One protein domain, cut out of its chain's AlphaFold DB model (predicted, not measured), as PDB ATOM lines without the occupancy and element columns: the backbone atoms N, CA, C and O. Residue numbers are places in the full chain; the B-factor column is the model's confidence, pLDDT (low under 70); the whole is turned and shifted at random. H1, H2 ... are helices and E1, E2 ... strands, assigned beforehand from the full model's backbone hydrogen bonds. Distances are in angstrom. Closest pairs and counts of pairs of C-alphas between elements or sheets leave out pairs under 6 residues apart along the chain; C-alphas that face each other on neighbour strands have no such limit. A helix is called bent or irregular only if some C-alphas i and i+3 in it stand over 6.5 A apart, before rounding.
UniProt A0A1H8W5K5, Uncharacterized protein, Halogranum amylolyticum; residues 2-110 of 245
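This is residues 2 to 110 of the 245 residues of an uncharacterized protein of Halogranum amylolyticum (UniProt A0A1H8W5K5). A long, bent two-stranded hairpin, E1 and E2, joins two lobes: a loop-built lobe of residues 22 to 53 at one end, and at the other a small three-stranded sheet, E4 E5 E6, crossed over the ribbon's end and only partly face to face with the sheet E1 E2 E3. The short helix H1 packs on E5 at that second end, and the tail from Arg 2 adds to the length there. The printed part has 109 residues, with six named strands followed by one named helix; both sheets are antiparallel, in the orders E1 E2 E3 and E4 E5 E6. The class is mostly strand, though under half of the residues are in named elements. The whole is loose, with a radius of gyration of the C-alphas of 16.3 A and spans of 54 by 25 by 19 A.

E1, residues 10 to 21, and E2, residues 54 to 64, form an antiparallel hairpin at 162 degrees; N 16 and O 59 are 2.9 A apart, within hydrogen-bond range. E1 bends by 65 degrees at residue 17 and E2 by 62 degrees at residue 57. E3, residues 70 to 72, forms a hairpin with E2, with N 62 and O 71 at 2.7 A. E1 E2 E3 is a meander, each strand the antiparallel neighbour of the one before, and so is E4 E5 E6: residues 82 to 84, 91 to 96 and 99 to 101. E5 is staggered, pairing with E4 over residues 91 to 94, where N 83 and O 93 are 2.8 A apart, and with E6 over residues 94 to 96, where N 96 and O 99 are 2.8 A apart. The two sheets form a sandwich, two sheets face to face, with strands at 66 degrees; the closest C-alphas of E1 and E5 are those of Tyr 10 and Val 92, 5.2 A apart. H1, residues 103 to 110, is on the sheet E4 E5 E6, over E5, at a height of 9.5 A; it stands up from the sheet, only just, rising 43 degrees. The closest C-alphas of H1 and E5 are those of Pro 103 and Ala 93, 6.1 A apart. In H1 every O i to N i+4 pair is within hydrogen-bond range.

E1 begins at C-alpha 10 (201.958, 260.058, 219.141) and measures 27.3 A; E2 measures 27.5 A and begins at C-alpha 54 (197.189, 264.128, 247.677). E5 measures 14.0 A. H1 measures 11.2 A and ends at C-alpha 110 (195.064, 273.202, 206.289).

The C-alphas farthest apart are those of Arg 2 and Asp 25, 54.3 A. The printed part has no cut. The link E1 to E2 is long, 32 residues, within which residues 39 to 40 pair antiparallel with residues 47 to 48. The mean pLDDT of the printed part is 84.4; residues 2 to 6, 33, 35 and 74 to 80 are under 70.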
ATOM      1  N   ARG A   2     203.468 262.147 200.030       59.97
ATOM      2  CA  ARG A   2     204.710 262.196 200.816       59.97
ATOM      3  C   ARG A   2     204.314 262.625 202.235       59.97
ATOM      4  O   ARG A   2     203.434 263.460 202.365       59.97
ATOM      5  N   GLY A   3     204.847 262.002 203.279       59.34
ATOM      6  CA  GLY A   3     204.685 262.515 204.647       59.34
ATOM      7  C   GLY A   3     205.816 263.496 204.936       59.34
ATOM      8  O   GLY A   3     206.907 263.293 204.415       59.34
ATOM      9  N   ILE A   4     205.562 264.532 205.729       65.44
ATOM     10  CA  ILE A   4     206.599 265.470 206.174       65.44
ATOM     11  C   ILE A   4     207.393 264.788 207.291       65.44
ATOM     12  O   ILE A   4     206.831 264.427 208.330       65.44
ATOM     13  N   SER A   5     208.686 264.552 207.072       67.19
ATOM     14  CA  SER A   5     209.569 264.011 208.106       67.19
ATOM     15  C   SER A   5     209.646 264.975 209.307       67.19
ATOM     16  O   SER A   5     209.441 266.176 209.198       67.19
ATOM     17  N   GLY A   6     209.861 264.440 210.514       68.88
ATOM     18  CA  GLY A   6     209.961 265.245 211.744       68.88
ATOM     19  C   GLY A   6     208.647 265.476 212.507       68.88
ATOM     20  O   GLY A   6     208.692 265.733 213.709       68.88
ATOM     21  N   LEU A   7     207.480 265.271 211.889       78.38
ATOM     22  CA  LEU A   7     206.174 265.320 212.565       78.38
ATOM     23  C   LEU A   7     205.709 263.927 213.003       78.38
ATOM     24  O   LEU A   7     204.825 263.314 212.422       78.38
ATOM     25  N   GLN A   8     206.334 263.389 214.048       82.50
ATOM     26  CA  GLN A   8     206.082 262.000 214.453       82.50
ATOM     27  C   GLN A   8     204.770 261.824 215.236       82.50
ATOM     28  O   GLN A   8     204.193 260.739 215.223       82.50
ATOM     29  N   GLY A   9     204.290 262.869 215.918       87.81
ATOM     30  CA  GLY A   9     203.063 262.805 216.708       87.81
ATOM     31  C   GLY A   9     203.149 261.815 217.875       87.81
ATOM     32  O   GLY A   9     204.149 261.766 218.604       87.81
ATOM     33  N   TYR A  10     202.097 261.014 218.046       90.62
ATOM     34  CA  TYR A  10     201.958 260.058 219.141       90.62
ATOM     35  C   TYR A  10     201.573 258.650 218.684       90.62
ATOM     36  O   TYR A  10     200.956 258.467 217.637       90.62
ATOM     37  N   THR A  11     201.917 257.645 219.493       90.56
ATOM     38  CA  THR A  11     201.563 256.234 219.241       90.56
ATOM     39  C   THR A  11     200.307 255.785 219.969       90.56
ATOM     40  O   THR A  11     199.599 254.904 219.486       90.56
ATOM     41  N   SER A  12     200.034 256.349 221.144       89.75
ATOM     42  CA  SER A  12     198.852 256.010 221.937       89.75
ATOM     43  C   SER A  12     198.555 257.069 222.985       89.75
ATOM     44  O   SER A  12     199.481 257.686 223.514       89.75
ATOM     45  N   ILE A  13     197.277 257.186 223.332       89.94
ATOM     46  CA  ILE A  13     196.803 257.829 224.556       89.94
ATOM     47  C   ILE A  13     196.519 256.718 225.567       89.94
ATOM     48  O   ILE A  13     195.955 255.677 225.215       89.94
ATOM     49  N   LYS A  14     196.984 256.903 226.800       91.00
ATOM     50  CA  LYS A  14     196.874 255.930 227.885       91.00
ATOM     51  C   LYS A  14     196.462 256.632 229.167       91.00
ATOM     52  O   LYS A  14     196.776 257.794 229.385       91.00
ATOM     53  N   GLU A  15     195.827 255.878 230.047       91.62
ATOM     54  CA  GLU A  15     195.499 256.321 231.394       91.62
ATOM     55  C   GLU A  15     196.524 255.783 232.393       91.62
ATOM     56  O   GLU A  15     196.969 254.632 232.311       91.62
ATOM     57  N   THR A  16     196.874 256.598 233.382       90.62
ATOM     58  CA  THR A  16     197.657 256.165 234.540       90.62
ATOM     59  C   THR A  16     197.082 256.760 235.812       90.62
ATOM     60  O   THR A  16     196.571 257.875 235.822       90.62
ATOM     61  N   LYS A  17     197.195 256.035 236.925       91.94
ATOM     62  CA  LYS A  17     196.880 256.596 238.240       91.94
ATOM     63  C   LYS A  17     198.079 257.373 238.756       91.94
ATOM     64  O   LYS A  17     199.170 256.808 238.840       91.94
ATOM     65  N   GLN A  18     197.868 258.634 239.101       89.81
ATOM     66  CA  GLN A  18     198.849 259.488 239.759       89.81
ATOM     67  C   GLN A  18     198.234 260.081 241.018       89.81
ATOM     68  O   GLN A  18     197.028 260.312 241.087       89.81
ATOM     69  N   SER A  19     199.064 260.298 242.028       90.62
ATOM     70  CA  SER A  19     198.673 261.139 243.152       90.62
ATOM     71  C   SER A  19     198.843 262.588 242.724       90.62
ATOM     72  O   SER A  19     199.924 262.962 242.265       90.62
ATOM     73  N   VAL A  20     197.765 263.358 242.836       91.19
ATOM     74  CA  VAL A  20     197.755 264.782 242.509       91.19
ATOM     75  C   VAL A  20     197.164 265.603 243.658       91.19
ATOM     76  O   VAL A  20     196.463 265.035 244.503       91.19
ATOM     77  N   PRO A  21     197.436 266.917 243.733       91.75
ATOM     78  CA  PRO A  21     196.924 267.750 244.813       91.75
ATOM     79  C   PRO A  21     195.396 267.905 244.764       91.75
ATOM     80  O   PRO A  21     194.824 268.197 243.716       91.75
ATOM     81  N   GLU A  22     194.740 267.788 245.916       94.31
ATOM     82  CA  GLU A  22     193.327 268.122 246.119       94.31
ATOM     83  C   GLU A  22     193.232 269.241 247.159       94.31
ATOM     84  O   GLU A  22     193.751 269.118 248.268       94.31
ATOM     85  N   CYS A  23     192.584 270.354 246.815       93.69
ATOM     86  CA  CYS A  23     192.434 271.473 247.738       93.69
ATOM     87  C   CYS A  23     191.572 271.058 248.948       93.69
ATOM     88  O   CYS A  23     190.400 270.725 248.761       93.69
ATOM     89  N   PRO A  24     192.073 271.146 250.196       95.19
ATOM     90  CA  PRO A  24     191.320 270.709 251.373       95.19
ATOM     91  C   PRO A  24     190.091 271.577 251.684       95.19
ATOM     92  O   PRO A  24     189.181 271.116 252.370       95.19
ATOM     93  N   ASP A  25     190.055 272.819 251.191       95.00
ATOM     94  CA  ASP A  25     188.973 273.764 251.489       95.00
ATOM     95  C   ASP A  25     187.808 273.680 250.497       95.00
ATOM     96  O   ASP A  25     186.654 273.861 250.889       95.00
ATOM     97  N   CYS A  26     188.087 273.427 249.213       94.75
ATOM     98  CA  CYS A  26     187.060 273.394 248.163       94.75
ATOM     99  C   CYS A  26     186.901 272.034 247.465       94.75
ATOM    100  O   CYS A  26     185.935 271.855 246.726       94.75
ATOM    101  N   GLY A  27     187.805 271.078 247.701       93.06
ATOM    102  CA  GLY A  27     187.789 269.749 247.079       93.06
ATOM    103  C   GLY A  27     188.178 269.735 245.598       93.06
ATOM    104  O   GLY A  27     187.996 268.719 244.934       93.06
ATOM    105  N   HIS A  28     188.676 270.849 245.049       92.50
ATOM    106  CA  HIS A  28     189.145 270.886 243.665       92.50
ATOM    107  C   HIS A  28     190.383 269.993 243.499       92.50
ATOM    108  O   HIS A  28     191.350 270.125 244.252       92.50
ATOM    109  N   VAL A  29     190.356 269.108 242.501       90.38
ATOM    110  CA  VAL A  29     191.462 268.208 242.151       90.38
ATOM    111  C   VAL A  29     192.295 268.858 241.054       90.38
ATOM    112  O   VAL A  29     191.789 269.115 239.967       90.38
ATOM    113  N   HIS A  30     193.569 269.114 241.329       87.00
ATOM    114  CA  HIS A  30     194.493 269.706 240.369       87.00
ATOM    115  C   HIS A  30     195.206 268.595 239.609       87.00
ATOM    116  O   HIS A  30     195.932 267.822 240.213       87.00
ATOM    117  N   GLU A  31     195.030 268.506 238.293       83.00
ATOM    118  CA  GLU A  31     195.668 267.455 237.483       83.00
ATOM    119  C   GLU A  31     197.189 267.648 237.331       83.00
ATOM    120  O   GLU A  31     197.906 266.726 236.945       83.00
ATOM    121  N   GLU A  32     197.701 268.822 237.704       77.81
ATOM    122  CA  GLU A  32     199.123 269.137 237.709       77.81
ATOM    123  C   GLU A  32     199.875 268.435 238.846       77.81
ATOM    124  O   GLU A  32     199.636 268.655 240.036       77.81
ATOM    125  N   ILE A  33     200.884 267.643 238.481       69.31
ATOM    126  CA  ILE A  33     201.822 267.078 239.451       69.31
ATOM    127  C   ILE A  33     202.769 268.187 239.930       69.31
ATOM    128  O   ILE A  33     203.725 268.550 239.244       69.31
ATOM    129  N   THR A  34     202.529 268.698 241.137       70.50
ATOM    130  CA  THR A  34     203.404 269.668 241.805       70.50
ATOM    131  C   THR A  34     203.759 269.222 243.218       70.50
ATOM    132  O   THR A  34     202.931 268.705 243.965       70.50
ATOM    133  N   TYR A  35     205.020 269.445 243.587       67.81
ATOM    134  CA  TYR A  35     205.555 269.179 244.926       67.81
ATOM    135  C   TYR A  35     205.851 270.480 245.676       67.81
ATOM    136  O   TYR A  35     206.754 270.532 246.512       67.81
ATOM    137  N   ASN A  36     205.136 271.556 245.338       77.12
ATOM    138  CA  ASN A  36     205.291 272.830 246.020       77.12
ATOM    139  C   ASN A  36     204.644 272.765 247.423       77.12
ATOM    140  O   ASN A  36     203.440 272.512 247.510       77.12
ATOM    141  N   PRO A  37     205.403 272.999 248.513       78.50
ATOM    142  CA  PRO A  37     204.852 273.027 249.867       78.50
ATOM    143  C   PRO A  37     203.884 274.194 250.119       78.50
ATOM    144  O   PRO A  37     203.115 274.119 251.069       78.50
ATOM    145  N   ASP A  38     203.891 275.230 249.275       85.69
ATOM    146  CA  ASP A  38     202.970 276.368 249.346       85.69
ATOM    147  C   ASP A  38     202.222 276.513 248.008       85.69
ATOM    148  O   ASP A  38     202.515 277.393 247.191       85.69
ATOM    149  N   PHE A  39     201.277 275.609 247.744       87.06
ATOM    150  CA  PHE A  39     200.436 275.649 246.548       87.06
ATOM    151  C   PHE A  39     199.187 276.499 246.798       87.06
ATOM    152  O   PHE A  39     198.461 276.275 247.765       87.06
ATOM    153  N   ALA A  40     198.930 277.475 245.925       91.25
ATOM    154  CA  ALA A  40     197.738 278.317 245.982       91.25
ATOM    155  C   ALA A  40     196.663 277.764 245.040       91.25
ATOM    156  O   ALA A  40     196.880 277.699 243.832       91.25
ATOM    157  N   CYS A  41     195.500 277.393 245.580       89.56
ATOM    158  CA  CYS A  41     194.376 276.926 244.777       89.56
ATOM    159  C   CYS A  41     193.850 278.072 243.888       89.56
ATOM    160  O   CYS A  41     193.407 279.082 244.440       89.56
ATOM    161  N   PRO A  42     193.839 277.950 242.548       86.81
ATOM    162  CA  PRO A  42     193.292 278.981 241.661       86.81
ATOM    163  C   PRO A  42     191.795 279.254 241.886       86.81
ATOM    164  O   PRO A  42     191.355 280.386 241.699       86.81
ATOM    165  N   ASP A  43     191.026 278.259 242.336       88.38
ATOM    166  CA  ASP A  43     189.569 278.373 242.474       88.38
ATOM    167  C   ASP A  43     189.140 279.147 243.726       88.38
ATOM    168  O   ASP A  43     188.233 279.980 243.671       88.38
ATOM    169  N   CYS A  44     189.766 278.873 244.876       93.12
ATOM    170  CA  CYS A  44     189.377 279.472 246.158       93.12
ATOM    171  C   CYS A  44     190.463 280.351 246.797       93.12
ATOM    172  O   CYS A  44     190.200 281.016 247.801       93.12
ATOM    173  N   GLY A  45     191.671 280.370 246.232       92.12
ATOM    174  CA  GLY A  45     192.803 281.162 246.709       92.12
ATOM    175  C   GLY A  45     193.460 280.644 247.989       92.12
ATOM    176  O   GLY A  45     194.341 281.323 248.519       92.12
ATOM    177  N   SER A  46     193.053 279.483 248.519       93.38
ATOM    178  CA  SER A  46     193.679 278.939 249.723       93.38
ATOM    179  C   SER A  46     195.074 278.399 249.433       93.38
ATOM    180  O   SER A  46     195.332 277.824 248.377       93.38
ATOM    181  N   VAL A  47     195.987 278.613 250.381       92.88
ATOM    182  CA  VAL A  47     197.359 278.111 250.311       92.88
ATOM    183  C   VAL A  47     197.458 276.868 251.176       92.88
ATOM    184  O   VAL A  47     197.130 276.912 252.363       92.88
ATOM    185  N   PHE A  48     197.910 275.770 250.585       92.19
ATOM    186  CA  PHE A  48     198.069 274.492 251.265       92.19
ATOM    187  C   PHE A  48     199.310 273.751 250.765       92.19
ATOM    188  O   PHE A  48     199.833 274.018 249.682       92.19
ATOM    189  N   ASN A  49     199.776 272.790 251.559       90.88
ATOM    190  CA  ASN A  49     200.864 271.917 251.152       90.88
ATOM    191  C   ASN A  49     200.338 270.849 250.200       90.88
ATOM    192  O   ASN A  49     199.628 269.933 250.619       90.88
ATOM    193  N   ALA A  50     200.719 270.950 248.924       88.81
ATOM    194  CA  ALA A  50     200.310 269.998 247.900       88.81
ATOM    195  C   ALA A  50     200.667 268.559 248.293       88.81
ATOM    196  O   ALA A  50     199.864 267.658 248.082       88.81
ATOM    197  N   GLY A  51     201.830 268.334 248.914       87.81
ATOM    198  CA  GLY A  51     202.292 266.999 249.305       87.81
ATOM    199  C   GLY A  51     201.467 266.341 250.416       87.81
ATOM    200  O   GLY A  51     201.376 265.114 250.447       87.81
ATOM    201  N   ASP A  52     200.841 267.133 251.291       90.88
ATOM    202  CA  ASP A  52     200.028 266.624 252.407       90.88
ATOM    203  C   ASP A  52     198.587 266.297 251.981       90.88
ATOM    204  O   ASP A  52     197.909 265.491 252.620       90.88
ATOM    205  N   HIS A  53     198.125 266.898 250.883       91.00
ATOM    206  CA  HIS A  53     196.756 266.790 250.386       91.00
ATOM    207  C   HIS A  53     196.730 266.171 248.989       91.00
ATOM    208  O   HIS A  53     196.412 266.824 248.001       91.00
ATOM    209  N   GLN A  54     197.105 264.895 248.919       91.31
ATOM    210  CA  GLN A  54     197.189 264.128 247.677       91.31
ATOM    211  C   GLN A  54     196.005 263.171 247.531       91.31
ATOM    212  O   GLN A  54     195.673 262.435 248.465       91.31
ATOM    213  N   THR A  55     195.435 263.110 246.332       92.69
ATOM    214  CA  THR A  55     194.337 262.206 245.984       92.69
ATOM    215  C   THR A  55     194.717 261.359 244.763       92.69
ATOM    216  O   THR A  55     195.364 261.869 243.843       92.69
ATOM    217  N   PRO A  56     194.422 260.044 244.733       93.12
ATOM    218  CA  PRO A  56     194.665 259.226 243.548       93.12
ATOM    219  C   PRO A  56     193.695 259.584 242.414       93.12
ATOM    220  O   PRO A  56     192.511 259.252 242.478       93.12
ATOM    221  N   THR A  57     194.223 260.158 241.338       91.19
ATOM    222  CA  THR A  57     193.468 260.566 240.148       91.19
ATOM    223  C   THR A  57     193.942 259.784 238.930       91.19
ATOM    224  O   THR A  57     195.111 259.416 238.814       91.19
ATOM    225  N   THR A  58     193.014 259.469 238.028       91.62
ATOM    226  CA  THR A  58     193.357 258.874 236.731       91.62
ATOM    227  C   THR A  58     193.648 260.011 235.767       91.62
ATOM    228  O   THR A  58     192.771 260.832 235.535       91.62
ATOM    229  N   LEU A  59     194.874 260.068 235.256       88.19
ATOM    230  CA  LEU A  59     195.326 261.081 234.309       88.19
ATOM    231  C   LEU A  59     195.605 260.439 232.958       88.19
ATOM    232  O   LEU A  59     196.149 259.329 232.887       88.19
ATOM    233  N   GLU A  60     195.299 261.173 231.898       88.62
ATOM    234  CA  GLU A  60     195.667 260.790 230.544       88.62
ATOM    235  C   GLU A  60     197.077 261.277 230.205       88.62
ATOM    236  O   GLU A  60     197.505 262.389 230.540       88.62
ATOM    237  N   TYR A  61     197.822 260.414 229.524       90.06
ATOM    238  CA  TYR A  61     199.123 260.737 228.978       90.06
ATOM    239  C   TYR A  61     199.264 260.187 227.562       90.06
ATOM    240  O   TYR A  61     198.699 259.154 227.194       90.06
ATOM    241  N   ILE A  62     200.058 260.887 226.768       89.50
ATOM    242  CA  ILE A  62     200.282 260.621 225.360       89.50
ATOM    243  C   ILE A  62     201.722 260.154 225.139       89.50
ATOM    244  O   ILE A  62     202.671 260.765 225.629       89.50
ATOM    245  N   GLU A  63     201.911 259.044 224.430       91.88
ATOM    246  CA  GLU A  63     203.246 258.506 224.144       91.88
ATOM    247  C   GLU A  63     203.804 259.096 222.853       91.88
ATOM    248  O   GLU A  63     203.244 258.888 221.776       91.88
ATOM    249  N   CYS A  64     204.925 259.813 222.959       89.69
ATOM    250  CA  CYS A  64     205.612 260.385 221.806       89.69
ATOM    251  C   CYS A  64     206.059 259.282 220.841       89.69
ATOM    252  O   CYS A  64     206.807 258.385 221.228       89.69
ATOM    253  N   ALA A  65     205.701 259.389 219.565       89.81
ATOM    254  CA  ALA A  65     206.118 258.403 218.570       89.81
ATOM    255  C   ALA A  65     207.634 258.405 218.298       89.81
ATOM    256  O   ALA A  65     208.173 257.410 217.819       89.81
ATOM    257  N   GLY A  66     208.328 259.500 218.626       85.06
ATOM    258  CA  GLY A  66     209.768 259.640 218.413       85.06
ATOM    259  C   GLY A  66     210.638 258.947 219.447       85.06
ATOM    260  O   GLY A  66     211.548 258.199 219.100       85.06
ATOM    261  N   CYS A  67     210.369 259.201 220.726       87.50
ATOM    262  CA  CYS A  67     211.193 258.706 221.833       87.50
ATOM    263  C   CYS A  67     210.446 257.762 222.782       87.50
ATOM    264  O   CYS A  67     211.034 257.305 223.758       87.50
ATOM    265  N   GLN A  68     209.164 257.485 222.515       88.25
ATOM    266  CA  GLN A  68     208.275 256.649 223.336       88.25
ATOM    267  C   GLN A  68     208.057 257.175 224.762       88.25
ATOM    268  O   GLN A  68     207.485 256.481 225.601       88.25
ATOM    269  N   ASN A  69     208.472 258.413 225.048       86.19
ATOM    270  CA  ASN A  69     208.248 259.025 226.347       86.19
ATOM    271  C   ASN A  69     206.804 259.529 226.470       86.19
ATOM    272  O   ASN A  69     206.293 260.197 225.567       86.19
ATOM    273  N   GLY A  70     206.175 259.243 227.608       84.00
ATOM    274  CA  GLY A  70     204.839 259.731 227.937       84.00
ATOM    275  C   GLY A  70     204.850 261.211 228.317       84.00
ATOM    276  O   GLY A  70     205.746 261.650 229.036       84.00
ATOM    277  N   GLN A  71     203.886 261.985 227.832       83.00
ATOM    278  CA  GLN A  71     203.614 263.363 228.253       83.00
ATOM    279  C   GLN A  71     202.198 263.435 228.796       83.00
ATOM    280  O   GLN A  71     201.287 262.909 228.168       83.00
ATOM    281  N   PHE A  72     201.993 264.065 229.944       80.81
ATOM    282  CA  PHE A  72     200.634 264.245 230.434       80.81
ATOM    283  C   PHE A  72     199.876 265.249 229.576       80.81
ATOM    284  O   PHE A  72     200.444 266.233 229.109       80.81
ATOM    285  N   MET A  73     198.589 264.999 229.370       76.19
ATOM    286  CA  MET A  73     197.800 265.787 228.422       76.19
ATOM    287  C   MET A  73     197.375 267.154 228.964       76.19
ATOM    288  O   MET A  73     196.961 267.990 228.175       76.19
ATOM    289  N   TYR A  74     197.557 267.416 230.262       68.81
ATOM    290  CA  TYR A  74     197.303 268.719 230.885       68.81
ATOM    291  C   TYR A  74     198.443 269.737 230.682       68.81
ATOM    292  O   TYR A  74     198.273 270.902 231.018       68.81
ATOM    293  N   THR A  75     199.607 269.353 230.129       61.03
ATOM    294  CA  THR A  75     200.734 270.283 229.872       61.03
ATOM    295  C   THR A  75     200.523 271.106 228.602       61.03
ATOM    296  O   THR A  75     201.406 271.211 227.747       61.03
ATOM    297  N   ILE A  76     199.314 271.622 228.445       60.38
ATOM    298  CA  ILE A  76     198.903 272.387 227.286       60.38
ATOM    299  C   ILE A  76     199.441 273.805 227.458       60.38
ATOM    300  O   ILE A  76     199.190 274.453 228.468       60.38
ATOM    301  N   SER A  77     200.195 274.305 226.480       59.78
ATOM    302  CA  SER A  77     200.489 275.739 226.436       59.78
ATOM    303  C   SER A  77     199.184 276.492 226.159       59.78
ATOM    304  O   SER A  77     198.600 276.292 225.090       59.78
ATOM    305  N   ASP A  78     198.750 277.341 227.101       55.88
ATOM    306  CA  ASP A  78     197.493 278.114 227.030       55.88
ATOM    307  C   ASP A  78     197.325 278.863 225.698       55.88
ATOM    308  O   ASP A  78     196.225 278.935 225.152       55.88
ATOM    309  N   ASP A  79     198.429 279.342 225.125       57.06
ATOM    310  CA  ASP A  79     198.425 280.128 223.889       57.06
ATOM    311  C   ASP A  79     198.276 279.282 222.613       57.06
ATOM    312  O   ASP A  79     198.006 279.821 221.539       57.06
ATOM    313  N   MET A  80     198.529 277.972 222.680       60.75
ATOM    314  CA  MET A  80     198.726 277.143 221.480       60.75
ATOM    315  C   MET A  80     197.949 275.847 221.454       60.75
ATOM    316  O   MET A  80     197.838 275.238 220.393       60.75
ATOM    317  N   ARG A  81     197.476 275.383 222.606       76.38
ATOM    318  CA  ARG A  81     196.850 274.073 222.718       76.38
ATOM    319  C   ARG A  81     197.738 272.901 222.264       76.38
ATOM    320  O   ARG A  81     197.246 271.837 221.916       76.38
ATOM    321  N   VAL A  82     199.061 273.070 222.268       80.19
ATOM    322  CA  VAL A  82     200.027 272.058 221.809       80.19
ATOM    323  C   VAL A  82     200.622 271.297 222.994       80.19
ATOM    324  O   VAL A  82     200.949 271.895 224.019       80.19
ATOM    325  N   ILE A  83     200.818 269.989 222.821       85.00
ATOM    326  CA  ILE A  83     201.624 269.142 223.700       85.00
ATOM    327  C   ILE A  83     202.960 268.866 222.999       85.00
ATOM    328  O   ILE A  83     203.005 268.247 221.932       85.00
ATOM    329  N   GLU A  84     204.059 269.296 223.618       82.50
ATOM    330  CA  GLU A  84     205.428 268.990 223.189       82.50
ATOM    331  C   GLU A  84     206.029 267.877 224.046       82.50
ATOM    332  O   GLU A  84     205.878 267.842 225.267       82.50
ATOM    333  N   CYS A  85     206.791 266.978 223.426       83.44
ATOM    334  CA  CYS A  85     207.578 266.013 224.166       83.44
ATOM    335  C   CYS A  85     208.735 266.703 224.889       83.44
ATOM    336  O   CYS A  85     209.681 267.171 224.266       83.44
ATOM    337  N   THR A  86     208.734 266.673 226.217       82.81
ATOM    338  CA  THR A  86     209.829 267.216 227.040       82.81
ATOM    339  C   THR A  86     211.202 266.593 226.762       82.81
ATOM    340  O   THR A  86     212.213 267.230 227.040       82.81
ATOM    341  N   GLN A  87     211.262 265.377 226.202       83.38
ATOM    342  CA  GLN A  87     212.525 264.683 225.910       83.38
ATOM    343  C   GLN A  87     213.124 265.056 224.553       83.38
ATOM    344  O   GLN A  87     214.311 265.349 224.471       83.38
ATOM    345  N   CYS A  88     212.325 265.028 223.483       78.19
ATOM    346  CA  CYS A  88     212.819 265.268 222.121       78.19
ATOM    347  C   CYS A  88     212.284 266.554 221.483       78.19
ATOM    348  O   CYS A  88     212.592 266.813 220.330       78.19
ATOM    349  N   ARG A  89     211.482 267.341 222.211       77.00
ATOM    350  CA  ARG A  89     210.847 268.594 221.762       77.00
ATOM    351  C   ARG A  89     209.904 268.446 220.562       77.00
ATOM    352  O   ARG A  89     209.378 269.441 220.082       77.00
ATOM    353  N   ASN A  90     209.622 267.219 220.119       78.94
ATOM    354  CA  ASN A  90     208.634 266.960 219.077       78.94
ATOM    355  C   ASN A  90     207.244 267.371 219.547       78.94
ATOM    356  O   ASN A  90     206.826 266.996 220.644       78.94
ATOM    357  N   VAL A  91     206.491 268.037 218.679       82.62
ATOM    358  CA  VAL A  91     205.058 268.213 218.897       82.62
ATOM    359  C   VAL A  91     204.377 266.852 218.778       82.62
ATOM    360  O   VAL A  91     204.482 266.183 217.747       82.62
ATOM    361  N   VAL A  92     203.722 266.416 219.855       87.94
ATOM    362  CA  VAL A  92     203.073 265.100 219.912       87.94
ATOM    363  C   VAL A  92     201.596 265.192 219.592       87.94
ATOM    364  O   VAL A  92     201.106 264.350 218.852       87.94
ATOM    365  N   ALA A  93     200.902 266.216 220.082       89.50
ATOM    366  CA  ALA A  93     199.494 266.434 219.789       89.50
ATOM    367  C   ALA A  93     199.111 267.906 219.909       89.50
ATOM    368  O   ALA A  93     199.826 268.714 220.501       89.50
ATOM    369  N   VAL A  94     197.954 268.215 219.345       87.38
ATOM    370  CA  VAL A  94     197.321 269.524 219.340       87.38
ATOM    371  C   VAL A  94     195.884 269.337 219.806       87.38
ATOM    372  O   VAL A  94     195.149 268.556 219.210       87.38
ATOM    373  N   GLN A  95     195.479 270.037 220.858       86.06
ATOM    374  CA  GLN A  95     194.093 270.090 221.289       86.06
ATOM    375  C   GLN A  95     193.321 271.072 220.398       86.06
ATOM    376  O   GLN A  95     193.623 272.260 220.345       86.06
ATOM    377  N   HIS A  96     192.303 270.582 219.705       84.25
ATOM    378  CA  HIS A  96     191.440 271.381 218.847       84.25
ATOM    379  C   HIS A  96     189.995 270.922 219.030       84.25
ATOM    380  O   HIS A  96     189.711 269.734 218.948       84.25
ATOM    381  N   GLU A  97     189.099 271.859 219.350       83.25
ATOM    382  CA  GLU A  97     187.671 271.585 219.611       83.25
ATOM    383  C   GLU A  97     187.397 270.482 220.659       83.25
ATOM    384  O   GLU A  97     186.337 269.865 220.671       83.25
ATOM    385  N   GLY A  98     188.334 270.267 221.590       81.56
ATOM    386  CA  GLY A  98     188.244 269.236 222.633       81.56
ATOM    387  C   GLY A  98     188.882 267.894 222.258       81.56
ATOM    388  O   GLY A  98     189.087 267.071 223.146       81.56
ATOM    389  N   ASP A  99     189.270 267.707 220.996       85.38
ATOM    390  CA  ASP A  99     189.968 266.516 220.511       85.38
ATOM    391  C   ASP A  99     191.486 266.725 220.460       85.38
ATOM    392  O   ASP A  99     191.972 267.836 220.261       85.38
ATOM    393  N   PHE A 100     192.255 265.638 220.582       87.06
ATOM    394  CA  PHE A 100     193.712 265.653 220.419       87.06
ATOM    395  C   PHE A 100     194.118 265.142 219.037       87.06
ATOM    396  O   PHE A 100     194.175 263.938 218.761       87.06
ATOM    397  N   LEU A 101     194.443 266.087 218.163       89.94
ATOM    398  CA  LEU A 101     194.907 265.836 216.811       89.94
ATOM    399  C   LEU A 101     196.413 265.564 216.802       89.94
ATOM    400  O   LEU A 101     197.195 266.243 217.464       89.94
ATOM    401  N   GLY A 102     196.835 264.581 216.009       89.75
ATOM    402  CA  GLY A 102     198.246 264.440 215.660       89.75
ATOM    403  C   GLY A 102     198.690 265.577 214.725       89.75
ATOM    404  O   GLY A 102     197.858 266.083 213.965       89.75
ATOM    405  N   PRO A 103     199.983 265.947 214.709       88.62
ATOM    406  CA  PRO A 103     200.502 266.988 213.819       88.62
ATOM    407  C   PRO A 103     200.142 266.743 212.348       88.62
ATOM    408  O   PRO A 103     199.689 267.655 211.669       88.62
ATOM    409  N   ASP A 104     200.231 265.497 211.878       88.44
ATOM    410  CA  ASP A 104     199.835 265.111 210.517       88.44
ATOM    411  C   ASP A 104     198.378 265.450 210.182       88.44
ATOM    412  O   ASP A 104     198.072 265.829 209.051       88.44
ATOM    413  N   SER A 105     197.468 265.283 211.144       90.06
ATOM    414  CA  SER A 105     196.052 265.608 210.956       90.06
ATOM    415  C   SER A 105     195.849 267.114 210.843       90.06
ATOM    416  O   SER A 105     195.065 267.549 210.006       90.06
ATOM    417  N   VAL A 106     196.592 267.899 211.633       90.44
ATOM    418  CA  VAL A 106     196.588 269.365 211.530       90.44
ATOM    419  C   VAL A 106     197.098 269.794 210.157       90.44
ATOM    420  O   VAL A 106     196.405 270.519 209.454       90.44
ATOM    421  N   MET A 107     198.254 269.280 209.728       90.12
ATOM    422  CA  MET A 107     198.851 269.624 208.433       90.12
ATOM    423  C   MET A 107     197.913 269.303 207.263       90.12
ATOM    424  O   MET A 107     197.724 270.133 206.379       90.12
ATOM    425  N   LYS A 108     197.257 268.138 207.272       88.81
ATOM    426  CA  LYS A 108     196.289 267.754 206.225       88.81
ATOM    427  C   LYS A 108     194.987 268.553 206.265       88.81
ATOM    428  O   LYS A 108     194.286 268.595 205.262       88.81
ATOM    429  N   GLY A 109     194.642 269.141 207.410       89.00
ATOM    430  CA  GLY A 109     193.433 269.949 207.570       89.00
ATOM    431  C   GLY A 109     193.555 271.369 207.013       89.00
ATOM    432  O   GLY A 109     192.543 272.051 206.901       89.00
ATOM    433  N   VAL A 110     194.769 271.810 206.673       92.44
ATOM    434  CA  VAL A 110     195.064 273.202 206.289       92.44
ATOM    435  C   VAL A 110     194.994 273.422 204.779       92.44
ATOM    436  O   VAL A 110     194.638 274.506 204.337       92.44
TER     437      VAL A 110